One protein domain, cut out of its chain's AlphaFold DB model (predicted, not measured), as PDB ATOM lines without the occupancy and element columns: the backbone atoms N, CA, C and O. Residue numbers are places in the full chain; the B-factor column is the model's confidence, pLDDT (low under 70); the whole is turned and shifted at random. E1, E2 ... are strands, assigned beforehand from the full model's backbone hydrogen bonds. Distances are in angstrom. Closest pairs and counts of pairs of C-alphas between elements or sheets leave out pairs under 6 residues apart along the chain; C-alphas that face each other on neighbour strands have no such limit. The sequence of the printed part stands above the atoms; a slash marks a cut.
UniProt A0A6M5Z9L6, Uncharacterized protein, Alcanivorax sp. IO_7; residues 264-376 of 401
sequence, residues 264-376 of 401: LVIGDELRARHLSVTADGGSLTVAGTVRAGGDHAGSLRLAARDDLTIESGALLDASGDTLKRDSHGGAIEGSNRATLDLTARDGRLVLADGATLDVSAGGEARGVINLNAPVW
ATOM      1  N   LEU A 264     124.464 126.725 172.913       98.31
ATOM      2  CA  LEU A 264     124.630 125.630 171.959       98.31
ATOM      3  C   LEU A 264     126.074 125.124 171.960       98.31
ATOM      4  O   LEU A 264     127.028 125.901 171.894       98.31
ATOM      5  N   VAL A 265     126.226 123.800 171.996       98.50
ATOM      6  CA  VAL A 265     127.502 123.112 171.787       98.50
ATOM      7  C   VAL A 265     127.430 122.382 170.453       98.50
ATOM      8  O   VAL A 265     126.541 121.558 170.258       98.50
ATOM      9  N   ILE A 266     128.363 122.692 169.558       98.56
ATOM     10  CA  ILE A 266     128.530 122.045 168.259       98.56
ATOM     11  C   ILE A 266     129.648 121.007 168.366       98.56
ATOM     12  O   ILE A 266     130.767 121.338 168.771       98.56
ATOM     13  N   GLY A 267     129.346 119.769 167.983       98.25
ATOM     14  CA  GLY A 267     130.309 118.678 167.861       98.25
ATOM     15  C   GLY A 267     130.824 118.525 166.429       98.25
ATOM     16  O   GLY A 267     131.455 119.429 165.884       98.25
ATOM     17  N   ASP A 268     130.563 117.358 165.837       97.94
ATOM     18  CA  ASP A 268     130.999 116.960 164.488       97.94
ATOM     19  C   ASP A 268     129.837 116.886 163.473       97.94
ATOM     20  O   ASP A 268     130.013 116.456 162.330       97.94
ATOM     21  N   GLU A 269     128.623 117.245 163.893       97.69
ATOM     22  CA  GLU A 269     127.383 117.039 163.141       97.69
ATOM     23  C   GLU A 269     127.202 117.994 161.949       97.69
ATOM     24  O   GLU A 269     126.439 117.692 161.028       97.69
ATOM     25  N   LEU A 270     127.883 119.145 161.935       98.44
ATOM     26  CA  LEU A 270     127.683 120.173 160.915       98.44
ATOM     27  C   LEU A 270     128.529 119.925 159.664       98.44
ATOM     28  O   LEU A 270     129.752 120.097 159.663       98.44
ATOM     29  N   ARG A 271     127.843 119.589 158.567       97.94
ATOM     30  CA  ARG A 271     128.433 119.431 157.237       97.94
ATOM     31  C   ARG A 271     127.504 119.958 156.142       97.94
ATOM     32  O   ARG A 271     126.470 119.353 155.877       97.94
ATOM     33  N   ALA A 272     127.900 121.046 155.495       98.00
ATOM     34  CA  ALA A 272     127.311 121.568 154.259       98.00
ATOM     35  C   ALA A 272     128.329 122.490 153.572       98.00
ATOM     36  O   ALA A 272     129.356 122.808 154.154       98.00
ATOM     37  N   ARG A 273     128.067 122.967 152.360       97.38
ATOM     38  CA  ARG A 273     128.941 123.946 151.700       97.38
ATOM     39  C   ARG A 273     128.825 125.337 152.327       97.38
ATOM     40  O   ARG A 273     129.804 126.069 152.418       97.38
ATOM     41  N   HIS A 274     127.630 125.701 152.772       98.62
ATOM     42  CA  HIS A 274     127.345 126.972 153.421       98.62
ATOM     43  C   HIS A 274     126.663 126.720 154.764       98.62
ATOM     44  O   HIS A 274     125.627 126.062 154.834       98.62
ATOM     45  N   LEU A 275     127.248 127.234 155.839       98.88
ATOM     46  CA  LEU A 275     126.748 127.051 157.195       98.88
ATOM     47  C   LEU A 275     126.629 128.397 157.905       98.88
ATOM     48  O   LEU A 275     127.566 129.197 157.893       98.88
ATOM     49  N   SER A 276     125.503 128.611 158.574       98.88
ATOM     50  CA  SER A 276     125.302 129.719 159.501       98.88
ATOM     51  C   SER A 276     124.666 129.204 160.786       98.88
ATOM     52  O   SER A 276     123.630 128.548 160.743       98.88
ATOM     53  N   VAL A 277     125.258 129.513 161.937       98.88
ATOM     54  CA  VAL A 277     124.670 129.226 163.250       98.88
ATOM     55  C   VAL A 277     124.687 130.491 164.087       98.88
ATOM     56  O   VAL A 277     125.741 131.096 164.284       98.88
ATOM     57  N   THR A 278     123.519 130.882 164.584       98.81
ATOM     58  CA  THR A 278     123.338 132.047 165.446       98.81
ATOM     59  C   THR A 278     122.666 131.629 166.750       98.81
ATOM     60  O   THR A 278     121.527 131.174 166.747       98.81
ATOM     61  N   ALA A 279     123.364 131.797 167.870       98.44
ATOM     62  CA  ALA A 279     122.806 131.693 169.212       98.44
ATOM     63  C   ALA A 279     122.463 133.104 169.726       98.44
ATOM     64  O   ALA A 279     123.228 133.711 170.473       98.44
ATOM     65  N   ASP A 280     121.313 133.651 169.319       96.44
ATOM     66  CA  ASP A 280     120.825 134.972 169.766       96.44
ATOM     67  C   ASP A 280     120.420 134.975 171.254       96.44
ATOM     68  O   ASP A 280     120.299 136.015 171.914       96.44
ATOM     69  N   GLY A 281     120.235 133.772 171.786       95.00
ATOM     70  CA  GLY A 281     119.800 133.469 173.133       95.00
ATOM     71  C   GLY A 281     120.876 133.209 174.179       95.00
ATOM     72  O   GLY A 281     120.522 133.159 175.362       95.00
ATOM     73  N   GLY A 282     122.139 133.058 173.780       97.75
ATOM     74  CA  GLY A 282     123.178 132.525 174.659       97.75
ATOM     75  C   GLY A 282     124.568 132.478 174.030       97.75
ATOM     76  O   GLY A 282     124.900 133.267 173.139       97.75
ATOM     77  N   SER A 283     125.381 131.553 174.532       98.75
ATOM     78  CA  SER A 283     126.746 131.281 174.084       98.75
ATOM     79  C   SER A 283     126.791 130.155 173.049       98.75
ATOM     80  O   SER A 283     125.931 129.274 173.011       98.75
ATOM     81  N   LEU A 284     127.843 130.148 172.236       98.81
ATOM     82  CA  LEU A 284     128.123 129.104 171.258       98.81
ATOM     83  C   LEU A 284     129.509 128.507 171.515       98.81
ATOM     84  O   LEU A 284     130.506 129.226 171.558       98.81
ATOM     85  N   THR A 285     129.581 127.187 171.668       98.88
ATOM     86  CA  THR A 285     130.841 126.448 171.832       98.88
ATOM     87  C   THR A 285     131.014 125.466 170.684       98.88
ATOM     88  O   THR A 285     130.101 124.701 170.396       98.88
ATOM     89  N   VAL A 286     132.179 125.452 170.039       98.75
ATOM     90  CA  VAL A 286     132.549 124.427 169.056       98.75
ATOM     91  C   VAL A 286     133.590 123.507 169.675       98.75
ATOM     92  O   VAL A 286     134.724 123.926 169.899       98.75
ATOM     93  N   ALA A 287     133.187 122.266 169.933       98.25
ATOM     94  CA  ALA A 287     133.994 121.224 170.563       98.25
ATOM     95  C   ALA A 287     134.563 120.201 169.559       98.25
ATOM     96  O   ALA A 287     135.393 119.372 169.927       98.25
ATOM     97  N   GLY A 288     134.117 120.240 168.298       97.94
ATOM     98  CA  GLY A 288     134.500 119.281 167.259       97.94
ATOM     99  C   GLY A 288     134.827 119.923 165.910       97.94
ATOM    100  O   GLY A 288     135.418 121.003 165.828       97.94
ATOM    101  N   THR A 289     134.486 119.212 164.840       98.50
ATOM    102  CA  THR A 289     134.741 119.594 163.453       98.50
ATOM    103  C   THR A 289     133.483 120.118 162.772       98.50
ATOM    104  O   THR A 289     132.518 119.384 162.574       98.50
ATOM    105  N   VAL A 290     133.547 121.349 162.275       98.75
ATOM    106  CA  VAL A 290     132.527 121.944 161.406       98.75
ATOM    107  C   VAL A 290     133.053 122.001 159.977       98.75
ATOM    108  O   VAL A 290     134.101 122.594 159.733       98.75
ATOM    109  N   ARG A 291     132.318 121.410 159.027       98.50
ATOM    110  CA  ARG A 291     132.672 121.397 157.597       98.50
ATOM    111  C   ARG A 291     131.699 122.253 156.788       98.50
ATOM    112  O   ARG A 291     130.555 121.862 156.590       98.50
ATOM    113  N   ALA A 292     132.175 123.402 156.331       97.69
ATOM    114  CA  ALA A 292     131.489 124.455 155.590       97.69
ATOM    115  C   ALA A 292     132.103 124.651 154.185       97.69
ATOM    116  O   ALA A 292     132.483 125.762 153.816       97.69
ATOM    117  N   GLY A 293     132.295 123.559 153.445       95.50
ATOM    118  CA  GLY A 293     133.106 123.484 152.227       95.50
ATOM    119  C   GLY A 293     133.018 122.098 151.581       95.50
ATOM    120  O   GLY A 293     132.031 121.387 151.783       95.50
ATOM    121  N   GLY A 294     134.032 121.700 150.815       93.38
ATOM    122  CA  GLY A 294     134.079 120.400 150.132       93.38
ATOM    123  C   GLY A 294     134.863 120.485 148.829       93.38
ATOM    124  O   GLY A 294     135.950 121.050 148.804       93.38
ATOM    125  N   ASP A 295     134.291 120.013 147.718       91.75
ATOM    126  CA  ASP A 295     134.942 120.100 146.398       91.75
ATOM    127  C   ASP A 295     135.319 121.537 146.018       91.75
ATOM    128  O   ASP A 295     136.307 121.784 145.319       91.75
ATOM    129  N   HIS A 296     134.536 122.500 146.502       93.31
ATOM    130  CA  HIS A 296     134.739 123.924 146.304       93.31
ATOM    131  C   HIS A 296     134.623 124.676 147.621       93.31
ATOM    132  O   HIS A 296     133.870 124.281 148.511       93.31
ATOM    133  N   ALA A 297     135.318 125.812 147.685       96.50
ATOM    134  CA  ALA A 297     135.292 126.703 148.834       96.50
ATOM    135  C   ALA A 297     133.852 127.060 149.234       96.50
ATOM    136  O   ALA A 297     132.982 127.284 148.375       96.50
ATOM    137  N   GLY A 298     133.630 127.111 150.542       97.69
ATOM    138  CA  GLY A 298     132.339 127.406 151.138       97.69
ATOM    139  C   GLY A 298     132.390 128.574 152.115       97.69
ATOM    140  O   GLY A 298     133.286 129.423 152.066       97.69
ATOM    141  N   SER A 299     131.380 128.660 152.977       98.56
ATOM    142  CA  SER A 299     131.271 129.746 153.952       98.56
ATOM    143  C   SER A 299     130.749 129.255 155.290       98.56
ATOM    144  O   SER A 299     129.705 128.603 155.333       98.56
ATOM    145  N   LEU A 300     131.404 129.664 156.373       98.81
ATOM    146  CA  LEU A 300     130.956 129.420 157.736       98.81
ATOM    147  C   LEU A 300     130.722 130.738 158.470       98.81
ATOM    148  O   LEU A 300     131.633 131.557 158.588       98.81
ATOM    149  N   ARG A 301     129.526 130.906 159.027       98.88
ATOM    150  CA  ARG A 301     129.202 131.985 159.957       98.88
ATOM    151  C   ARG A 301     128.789 131.408 161.302       98.88
ATOM    152  O   ARG A 301     127.833 130.647 161.381       98.88
ATOM    153  N   LEU A 302     129.475 131.815 162.360       98.88
ATOM    154  CA  LEU A 302     129.119 131.487 163.737       98.88
ATOM    155  C   LEU A 302     128.924 132.785 164.510       98.88
ATOM    156  O   LEU A 302     129.811 133.640 164.547       98.88
ATOM    157  N   ALA A 303     127.756 132.938 165.117       98.81
ATOM    158  CA  ALA A 303     127.411 134.100 165.912       98.81
ATOM    159  C   ALA A 303     126.817 133.673 167.256       98.81
ATOM    160  O   ALA A 303     125.968 132.789 167.316       98.81
ATOM    161  N   ALA A 304     127.241 134.332 168.327       98.75
ATOM    162  CA  ALA A 304     126.643 134.209 169.648       98.75
ATOM    163  C   ALA A 304     126.312 135.597 170.188       98.75
ATOM    164  O   ALA A 304     127.065 136.556 169.968       98.75
ATOM    165  N   ARG A 305     125.199 135.710 170.918       98.44
ATOM    166  CA  ARG A 305     124.929 136.906 171.709       98.44
ATOM    167  C   ARG A 305     125.978 137.039 172.802       98.44
ATOM    168  O   ARG A 305     126.582 138.099 172.913       98.44
ATOM    169  N   ASP A 306     126.196 135.970 173.560       98.19
ATOM    170  CA  ASP A 306     127.117 135.958 174.689       98.19
ATOM    171  C   ASP A 306     128.512 135.520 174.199       98.19
ATOM    172  O   ASP A 306     129.081 136.176 173.318       98.19
ATOM    173  N   ASP A 307     129.096 134.450 174.744       98.44
ATOM    174  CA  ASP A 307     130.444 134.003 174.375       98.44
ATOM    175  C   ASP A 307     130.436 133.109 173.116       98.44
ATOM    176  O   ASP A 307     129.552 132.275 172.934       98.44
ATOM    177  N   LEU A 308     131.462 133.232 172.267       98.75
ATOM    178  CA  LEU A 308     131.785 132.288 171.189       98.75
ATOM    179  C   LEU A 308     133.141 131.637 171.483       98.75
ATOM    180  O   LEU A 308     134.180 132.299 171.427       98.75
ATOM    181  N   THR A 309     133.142 130.339 171.777       98.81
ATOM    182  CA  THR A 309     134.354 129.570 172.096       98.81
ATOM    183  C   THR A 309     134.611 128.497 171.047       98.81
ATOM    184  O   THR A 309     133.766 127.642 170.808       98.81
ATOM    185  N   ILE A 310     135.799 128.510 170.449       98.75
ATOM    186  CA  ILE A 310     136.322 127.418 169.625       98.75
ATOM    187  C   ILE A 310     137.331 126.655 170.487       98.75
ATOM    188  O   ILE A 310     138.361 127.217 170.871       98.75
ATOM    189  N   GLU A 311     137.001 125.416 170.856       98.62
ATOM    190  CA  GLU A 311     137.774 124.622 171.815       98.62
ATOM    191  C   GLU A 311     139.101 124.096 171.245       98.62
ATOM    192  O   GLU A 311     139.415 124.209 170.058       98.62
ATOM    193  N   SER A 312     139.928 123.537 172.132       97.81
ATOM    194  CA  SER A 312     141.230 122.986 171.764       97.81
ATOM    195  C   SER A 312     141.054 121.775 170.853       97.81
ATOM    196  O   SER A 312     140.342 120.835 171.193       97.81
ATOM    197  N   GLY A 313     141.715 121.796 169.694       95.75
ATOM    198  CA  GLY A 313     141.610 120.736 168.691       95.75
ATOM    199  C   GLY A 313     140.356 120.798 167.815       95.75
ATOM    200  O   GLY A 313     140.242 119.980 166.904       95.75
ATOM    201  N   ALA A 314     139.452 121.762 168.033       98.50
ATOM    202  CA  ALA A 314     138.322 121.990 167.141       98.50
ATOM    203  C   ALA A 314     138.799 122.455 165.753       98.50
ATOM    204  O   ALA A 314     139.788 123.191 165.628       98.50
ATOM    205  N   LEU A 315     138.079 122.040 164.710       98.56
ATOM    206  CA  LEU A 315     138.376 122.366 163.314       98.56
ATOM    207  C   LEU A 315     137.184 123.085 162.686       98.56
ATOM    208  O   LEU A 315     136.095 122.527 162.596       98.56
ATOM    209  N   LEU A 316     137.409 124.304 162.205       98.81
ATOM    210  CA  LEU A 316     136.483 125.005 161.323       98.81
ATOM    211  C   LEU A 316     137.048 124.955 159.907       98.81
ATOM    212  O   LEU A 316     138.052 125.605 159.621       98.81
ATOM    213  N   ASP A 317     136.422 124.174 159.038       98.50
ATOM    214  CA  ASP A 317     136.894 123.924 157.680       98.50
ATOM    215  C   ASP A 317     135.893 124.472 156.665       98.50
ATOM    216  O   ASP A 317     134.832 123.892 156.468       98.50
ATOM    217  N   ALA A 318     136.219 125.597 156.029       98.38
ATOM    218  CA  ALA A 318     135.458 126.160 154.915       98.38
ATOM    219  C   ALA A 318     136.153 125.952 153.557       98.38
ATOM    220  O   ALA A 318     135.855 126.649 152.578       98.38
ATOM    221  N   SER A 319     137.131 125.045 153.511       97.88
ATOM    222  CA  SER A 319     138.036 124.901 152.382       97.88
ATOM    223  C   SER A 319     137.380 124.287 151.143       97.88
ATOM    224  O   SER A 319     136.277 123.735 151.175       97.88
ATOM    225  N   GLY A 320     138.060 124.459 150.010       96.62
ATOM    226  CA  GLY A 320     137.732 123.810 148.747       96.62
ATOM    227  C   GLY A 320     138.863 122.912 148.266       96.62
ATOM    228  O   GLY A 320     139.973 123.403 148.057       96.62
ATOM    229  N   ASP A 321     138.585 121.644 147.983       94.62
ATOM    230  CA  ASP A 321     139.579 120.705 147.448       94.62
ATOM    231  C   ASP A 321     140.069 121.123 146.053       94.62
ATOM    232  O   ASP A 321     141.244 120.969 145.707       94.62
ATOM    233  N   THR A 322     139.182 121.711 145.244       93.75
ATOM    234  CA  THR A 322     139.466 122.120 143.867       93.75
ATOM    235  C   THR A 322     139.135 123.588 143.609       93.75
ATOM    236  O   THR A 322     138.253 124.193 144.222       93.75
ATOM    237  N   LEU A 323     139.845 124.173 142.642       94.31
ATOM    238  CA  LEU A 323     139.550 125.517 142.159       94.31
ATOM    239  C   LEU A 323     138.457 125.471 141.091       94.31
ATOM    240  O   LEU A 323     138.628 124.814 140.062       94.31
ATOM    241  N   LYS A 324     137.406 126.277 141.258       92.06
ATOM    242  CA  LYS A 324     136.527 126.668 140.153       92.06
ATOM    243  C   LYS A 324     137.316 127.493 139.140       92.06
ATOM    244  O   LYS A 324     138.016 128.447 139.504       92.06
ATOM    245  N   ARG A 325     137.198 127.123 137.865       93.88
ATOM    246  CA  ARG A 325     137.922 127.734 136.745       93.88
ATOM    247  C   ARG A 325     136.964 128.305 135.710       93.88
ATOM    248  O   ARG A 325     135.855 127.804 135.552       93.88
ATOM    249  N   ASP A 326     137.395 129.360 135.031       91.81
ATOM    250  CA  ASP A 326     136.675 129.937 133.897       91.81
ATOM    251  C   ASP A 326     136.892 129.119 132.608       91.81
ATOM    252  O   ASP A 326     137.642 128.139 132.577       91.81
ATOM    253  N   SER A 327     136.257 129.543 131.511       91.75
ATOM    254  CA  SER A 327     136.385 128.892 130.198       91.75
ATOM    255  C   SER A 327     137.804 128.929 129.611       91.75
ATOM    256  O   SER A 327     138.081 128.217 128.651       91.75
ATOM    257  N   HIS A 328     138.696 129.760 130.155       91.50
ATOM    258  CA  HIS A 328     140.096 129.880 129.750       91.50
ATOM    259  C   HIS A 328     141.041 129.119 130.702       91.50
ATOM    260  O   HIS A 328     142.258 129.160 130.521       91.50
ATOM    261  N   GLY A 329     140.504 128.416 131.708       89.69
ATOM    262  CA  GLY A 329     141.259 127.641 132.696       89.69
ATOM    263  C   GLY A 329     141.811 128.457 133.871       89.69
ATOM    264  O   GLY A 329     142.473 127.889 134.749       89.69
ATOM    265  N   GLY A 330     141.540 129.765 133.925       91.62
ATOM    266  CA  GLY A 330     141.934 130.649 135.019       91.62
ATOM    267  C   GLY A 330     141.095 130.405 136.274       91.62
ATOM    268  O   GLY A 330     139.907 130.113 136.179       91.62
ATOM    269  N   ALA A 331     141.700 130.503 137.460       92.19
ATOM    270  CA  ALA A 331     140.962 130.372 138.716       92.19
ATOM    271  C   ALA A 331     140.000 131.557 138.902       92.19
ATOM    272  O   ALA A 331     140.409 132.716 138.808       92.19
ATOM    273  N   ILE A 332     138.735 131.270 139.207       91.56
ATOM    274  CA  ILE A 332     137.730 132.300 139.481       91.56
ATOM    275  C   ILE A 332     137.903 132.759 140.928       91.56
ATOM    276  O   ILE A 332     137.531 132.045 141.856       91.56
ATOM    277  N   GLU A 333     138.480 133.941 141.132       88.69
ATOM    278  CA  GLU A 333     138.852 134.420 142.470       88.69
ATOM    279  C   GLU A 333     137.666 134.450 143.449       88.69
ATOM    280  O   GLU A 333     137.780 133.955 144.565       88.69
ATOM    281  N   GLY A 334     136.511 134.980 143.029       88.25
ATOM    282  CA  GLY A 334     135.322 135.064 143.887       88.25
ATOM    283  C   GLY A 334     134.786 133.696 144.316       88.25
ATOM    284  O   GLY A 334     134.455 133.506 145.479       88.25
ATOM    285  N   SER A 335     134.764 132.728 143.400       90.06
ATOM    286  CA  SER A 335     134.243 131.379 143.658       90.06
ATOM    287  C   SER A 335     135.181 130.494 144.478       90.06
ATOM    288  O   SER A 335     134.752 129.463 144.984       90.06
ATOM    289  N   ASN A 336     136.455 130.875 144.577       93.94
ATOM    290  CA  ASN A 336     137.487 130.153 145.322       93.94
ATOM    291  C   ASN A 336     137.839 130.840 146.649       93.94
ATOM    292  O   ASN A 336     138.844 130.500 147.272       93.94
ATOM    293  N   ARG A 337     137.045 131.832 147.071       95.88
ATOM    294  CA  ARG A 337     137.223 132.526 148.344       95.88
ATOM    295  C   ARG A 337     136.358 131.866 149.411       95.88
ATOM    296  O   ARG A 337     135.169 132.148 149.495       95.88
ATOM    297  N   ALA A 338     136.979 131.036 150.243       97.19
ATOM    298  CA  ALA A 338     136.355 130.549 151.468       97.19
ATOM    299  C   ALA A 338     136.184 131.697 152.476       97.19
ATOM    300  O   ALA A 338     137.064 132.562 152.581       97.19
ATOM    301  N   THR A 339     135.084 131.722 153.224       98.19
ATOM    302  CA  THR A 339     134.853 132.752 154.250       98.19
ATOM    303  C   THR A 339     134.526 132.145 155.601       98.19
ATOM    304  O   THR A 339     133.714 131.229 155.704       98.19
ATOM    305  N   LEU A 340     135.132 132.702 156.646       98.56
ATOM    306  CA  LEU A 340     134.853 132.356 158.028       98.56
ATOM    307  C   LEU A 340     134.538 133.625 158.820       98.56
ATOM    308  O   LEU A 340     135.421 134.452 159.035       98.56
ATOM    309  N   ASP A 341     133.297 133.756 159.275       98.75
ATOM    310  CA  ASP A 341     132.815 134.898 160.050       98.75
ATOM    311  C   ASP A 341     132.468 134.453 161.473       98.75
ATOM    312  O   ASP A 341     131.476 133.759 161.692       98.75
ATOM    313  N   LEU A 342     133.273 134.866 162.453       98.81
ATOM    314  CA  LEU A 342     133.086 134.535 163.867       98.81
ATOM    315  C   LEU A 342     132.709 135.787 164.650       98.81
ATOM    316  O   LEU A 342     133.444 136.775 164.636       98.81
ATOM    317  N   THR A 343     131.567 135.755 165.333       98.69
ATOM    318  CA  THR A 343     131.044 136.912 166.066       98.69
ATOM    319  C   THR A 343     130.574 136.545 167.471       98.69
ATOM    320  O   THR A 343     129.729 135.673 167.637       98.69
ATOM    321  N   ALA A 344     131.070 137.264 168.475       98.31
ATOM    322  CA  ALA A 344     130.471 137.348 169.805       98.31
ATOM    323  C   ALA A 344     129.948 138.778 169.980       98.31
ATOM    324  O   ALA A 344     130.707 139.729 169.789       98.31
ATOM    325  N   ARG A 345     128.654 138.963 170.258       97.31
ATOM    326  CA  ARG A 345     128.048 140.305 170.262       97.31
ATOM    327  C   ARG A 345     128.334 141.062 171.555       97.31
ATOM    328  O   ARG A 345     128.827 142.187 171.514       97.31
ATOM    329  N   ASP A 346     128.032 140.421 172.674       96.94
ATOM    330  CA  ASP A 346     128.085 140.972 174.026       96.94
ATOM    331  C   ASP A 346     129.150 140.246 174.877       96.94
ATOM    332  O   ASP A 346     129.539 140.752 175.934       96.94
ATOM    333  N   GLY A 347     129.645 139.090 174.402       95.88
ATOM    334  CA  GLY A 347     130.631 138.231 175.061       95.88
ATOM    335  C   GLY A 347     131.993 138.096 174.351       95.88
ATOM    336  O   GLY A 347     132.408 138.918 173.532       95.88
ATOM    337  N   ARG A 348     132.778 137.107 174.797       97.00
ATOM    338  CA  ARG A 348     134.163 136.832 174.394       97.00
ATOM    339  C   ARG A 348     134.179 135.952 173.168       97.00
ATOM    340  O   ARG A 348     133.522 134.925 173.136       97.00
ATOM    341  N   LEU A 349     135.046 136.303 172.224       98.06
ATOM    342  CA  LEU A 349     135.499 135.376 171.200       98.06
ATOM    343  C   LEU A 349     136.803 134.718 171.661       98.06
ATOM    344  O   LEU A 349     137.829 135.391 171.796       98.06
ATOM    345  N   VAL A 350     136.756 133.413 171.918       98.12
ATOM    346  CA  VAL A 350     137.899 132.610 172.364       98.12
ATOM    347  C   VAL A 350     138.257 131.595 171.286       98.12
ATOM    348  O   VAL A 350     137.447 130.749 170.929       98.12
ATOM    349  N   LEU A 351     139.498 131.657 170.804       97.75
ATOM    350  CA  LEU A 351     140.124 130.593 170.020       97.75
ATOM    351  C   LEU A 351     141.130 129.892 170.935       97.75
ATOM    352  O   LEU A 351     142.141 130.496 171.310       97.75
ATOM    353  N   ALA A 352     140.824 128.670 171.365       97.31
ATOM    354  CA  ALA A 352     141.699 127.914 172.251       97.31
ATOM    355  C   ALA A 352     142.964 127.424 171.524       97.31
ATOM    356  O   ALA A 352     143.031 127.366 170.295       97.31
ATOM    357  N   ASP A 353     143.986 127.057 172.300       96.19
ATOM    358  CA  ASP A 353     145.224 126.504 171.750       96.19
ATOM    359  C   ASP A 353     144.942 125.222 170.953       96.19
ATOM    360  O   ASP A 353     144.207 124.344 171.407       96.19
ATOM    361  N   GLY A 354     145.502 125.125 169.748       95.31
ATOM    362  CA  GLY A 354     145.265 124.003 168.837       95.31
ATOM    363  C   GLY A 354     143.962 124.056 168.026       95.31
ATOM    364  O   GLY A 354     143.736 123.145 167.233       95.31
ATOM    365  N   ALA A 355     143.119 125.085 168.173       97.81
ATOM    366  CA  ALA A 355     142.007 125.311 167.247       97.81
ATOM    367  C   ALA A 355     142.534 125.576 165.822       97.81
ATOM    368  O   ALA A 355     143.476 126.352 165.634       97.81
ATOM    369  N   THR A 356     141.926 124.947 164.814       98.06
ATOM    370  CA  THR A 356     142.338 125.063 163.405       98.06
ATOM    371  C   THR A 356     141.236 125.704 162.575       98.06
ATOM    372  O   THR A 356     140.079 125.304 162.657       98.06
ATOM    373  N   LEU A 357     141.607 126.694 161.762       98.31
ATOM    374  CA  LEU A 357     140.712 127.388 160.839       98.31
ATOM    375  C   LEU A 357     141.250 127.192 159.415       98.31
ATOM    376  O   LEU A 357     142.295 127.757 159.082       98.31
ATOM    377  N   ASP A 358     140.567 126.396 158.593       97.88
ATOM    378  CA  ASP A 358     140.931 126.180 157.190       97.88
ATOM    379  C   ASP A 358     139.992 126.958 156.264       97.88
ATOM    380  O   ASP A 358     138.777 126.782 156.260       97.88
ATOM    381  N   VAL A 359     140.582 127.857 155.481       97.75
ATOM    382  CA  VAL A 359     139.905 128.665 154.458       97.75
ATOM    383  C   VAL A 359     140.689 128.610 153.138       97.75
ATOM    384  O   VAL A 359     140.784 129.590 152.392       97.75
ATOM    385  N   SER A 360     141.349 127.482 152.877       97.12
ATOM    386  CA  SER A 360     142.107 127.252 151.651       97.12
ATOM    387  C   SER A 360     141.202 126.872 150.472       97.12
ATOM    388  O   SER A 360     140.049 126.488 150.635       97.12
ATOM    389  N   ALA A 361     141.708 127.014 149.251       96.12
ATOM    390  CA  ALA A 361     141.057 126.489 148.057       96.12
ATOM    391  C   ALA A 361     142.115 125.965 147.084       96.12
ATOM    392  O   ALA A 361     143.064 126.683 146.755       96.12
ATOM    393  N   GLY A 362     141.989 124.711 146.649       92.88
ATOM    394  CA  GLY A 362     142.991 124.029 145.828       92.88
ATOM    395  C   GLY A 362     144.371 123.953 146.488       92.88
ATOM    396  O   GLY A 362     145.381 124.062 145.795       92.88
ATOM    397  N   GLY A 363     144.423 123.861 147.822       90.88
ATOM    398  CA  GLY A 363     145.669 123.899 148.598       90.88
ATOM    399  C   GLY A 363     146.325 125.284 148.697       90.88
ATOM    400  O   GLY A 363     147.450 125.403 149.184       90.88
ATOM    401  N   GLU A 364     145.650 126.344 148.247       93.94
ATOM    402  CA  GLU A 364     146.145 127.718 148.309       93.94
ATOM    403  C   GLU A 364     145.376 128.556 149.338       93.94
ATOM    404  O   GLU A 364     144.159 128.445 149.476       93.94
ATOM    405  N   ALA A 365     146.070 129.458 150.034       93.81
ATOM    406  CA  ALA A 365     145.456 130.386 150.984       93.81
ATOM    407  C   ALA A 365     144.696 131.507 150.249       93.81
ATOM    408  O   ALA A 365     145.266 132.557 149.947       93.81
ATOM    409  N   ARG A 366     143.418 131.263 149.936       93.56
ATOM    410  CA  ARG A 366     142.549 132.181 149.170       93.56
ATOM    411  C   ARG A 366     141.410 132.796 149.984       93.56
ATOM    412  O   ARG A 366     140.817 133.785 149.550       93.56
ATOM    413  N   GLY A 367     141.094 132.227 151.143       95.25
ATOM    414  CA  GLY A 367     139.968 132.657 151.955       95.25
ATOM    415  C   GLY A 367     140.230 133.838 152.885       95.25
ATOM    416  O   GLY A 367     141.301 134.449 152.893       95.25
ATOM    417  N   VAL A 368     139.198 134.176 153.654       97.06
ATOM    418  CA  VAL A 368     139.162 135.304 154.591       97.06
ATOM    419  C   VAL A 368     138.574 134.840 155.919       97.06
ATOM    420  O   VAL A 368     137.604 134.086 155.938       97.06
ATOM    421  N   ILE A 369     139.153 135.323 157.019       98.06
ATOM    422  CA  ILE A 369     138.659 135.098 158.379       98.06
ATOM    423  C   ILE A 369     138.346 136.458 159.000       98.06
ATOM    424  O   ILE A 369     139.242 137.296 159.127       98.06
ATOM    425  N   ASN A 370     137.097 136.660 159.409       98.19
ATOM    426  CA  ASN A 370     136.639 137.846 160.119       98.19
ATOM    427  C   ASN A 370     136.286 137.475 161.561       98.19
ATOM    428  O   ASN A 370     135.524 136.541 161.810       98.19
ATOM    429  N   LEU A 371     136.840 138.225 162.514       97.94
ATOM    430  CA  LEU A 371     136.652 138.015 163.947       97.94
ATOM    431  C   LEU A 371     136.059 139.287 164.554       97.94
ATOM    432  O   LEU A 371     136.699 140.339 164.525       97.94
ATOM    433  N   ASN A 372     134.857 139.192 165.115       97.44
ATOM    434  CA  ASN A 372     134.131 140.326 165.678       97.44
ATOM    435  C   ASN A 372     133.790 140.055 167.147       97.44
ATOM    436  O   ASN A 372     133.054 139.122 167.452       97.44
ATOM    437  N   ALA A 373     134.318 140.869 168.061       95.69
ATOM    438  CA  ALA A 373     133.963 140.820 169.478       95.69
ATOM    439  C   ALA A 373     134.214 142.174 170.164       95.69
ATOM    440  O   ALA A 373     135.113 142.913 169.740       95.69
ATOM    441  N   PRO A 374     133.479 142.502 171.241       93.75
ATOM    442  CA  PRO A 374     133.818 143.608 172.123       93.75
ATOM    443  C   PRO A 374     135.261 143.513 172.625       93.75
ATOM    444  O   PRO A 374     135.716 142.486 173.130       93.75
ATOM    445  N   VAL A 375     135.994 144.622 172.535       81.81
ATOM    446  CA  VAL A 375     137.325 144.724 173.135       81.81
ATOM    447  C   VAL A 375     137.157 145.163 174.583       81.81
ATOM    448  O   VAL A 375     136.879 146.332 174.855       81.81
ATOM    449  N   TRP A 376     137.366 144.255 175.533       67.94
ATOM    450  CA  TRP A 376     137.496 144.656 176.931       67.94
ATOM    451  C   TRP A 376     138.938 145.017 177.246       67.94
ATOM    452  O   TRP A 376     139.874 144.273 176.949       67.94
TER     453      TRP A 376
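Overview. This is residues 264 to 376 of the 401 residues of an uncharacterized protein of Alcanivorax sp. IO_7 (UniProt A0A6M5Z9L6). Though little of it is regular structure, the printed part winds in stacked turns, a short solenoid with three parallel sheets as its sides: E1 E3 E6 E9, E2 E5 E8 E11 and E4 E7 E10, in those orders. Between E7 and E8 a long loop reaches out. The 113 printed residues, under half in named elements, have no named helix and 11 strands, E1 to E11 along the chain: all strand, compact, radius of gyration of the C-alphas 14.5 A, spans 48 by 26 by 24 A.

Along the chain. E1 is residues 264 to 266, from C-alpha 264 at (124.630, 125.630, 171.959); E2 274 to 279, 17.1 A; E3 284 to 286; E4 289 to 292; E5 299 to 304, 17.0 A; E6 308 to 310; E7 315 to 317; E8 339 to 344, 16.8 A; E9 349 to 351; E10 356 to 358; E11 368 to 372, to C-alpha 372 at (134.131, 140.326, 165.678).

Arrangement. E2 and E5 are parallel at 1 degrees, N 275 and O 299 within hydrogen-bond range at 2.9 A. The closest C-alphas of E4 and E5, Ala 292 and Leu 300, are 5.4 A apart.

Size, cuts and confidence. The printed part has no cut. The link E7 to E8, 21 residues, is long. Residue 376 is under pLDDT 70.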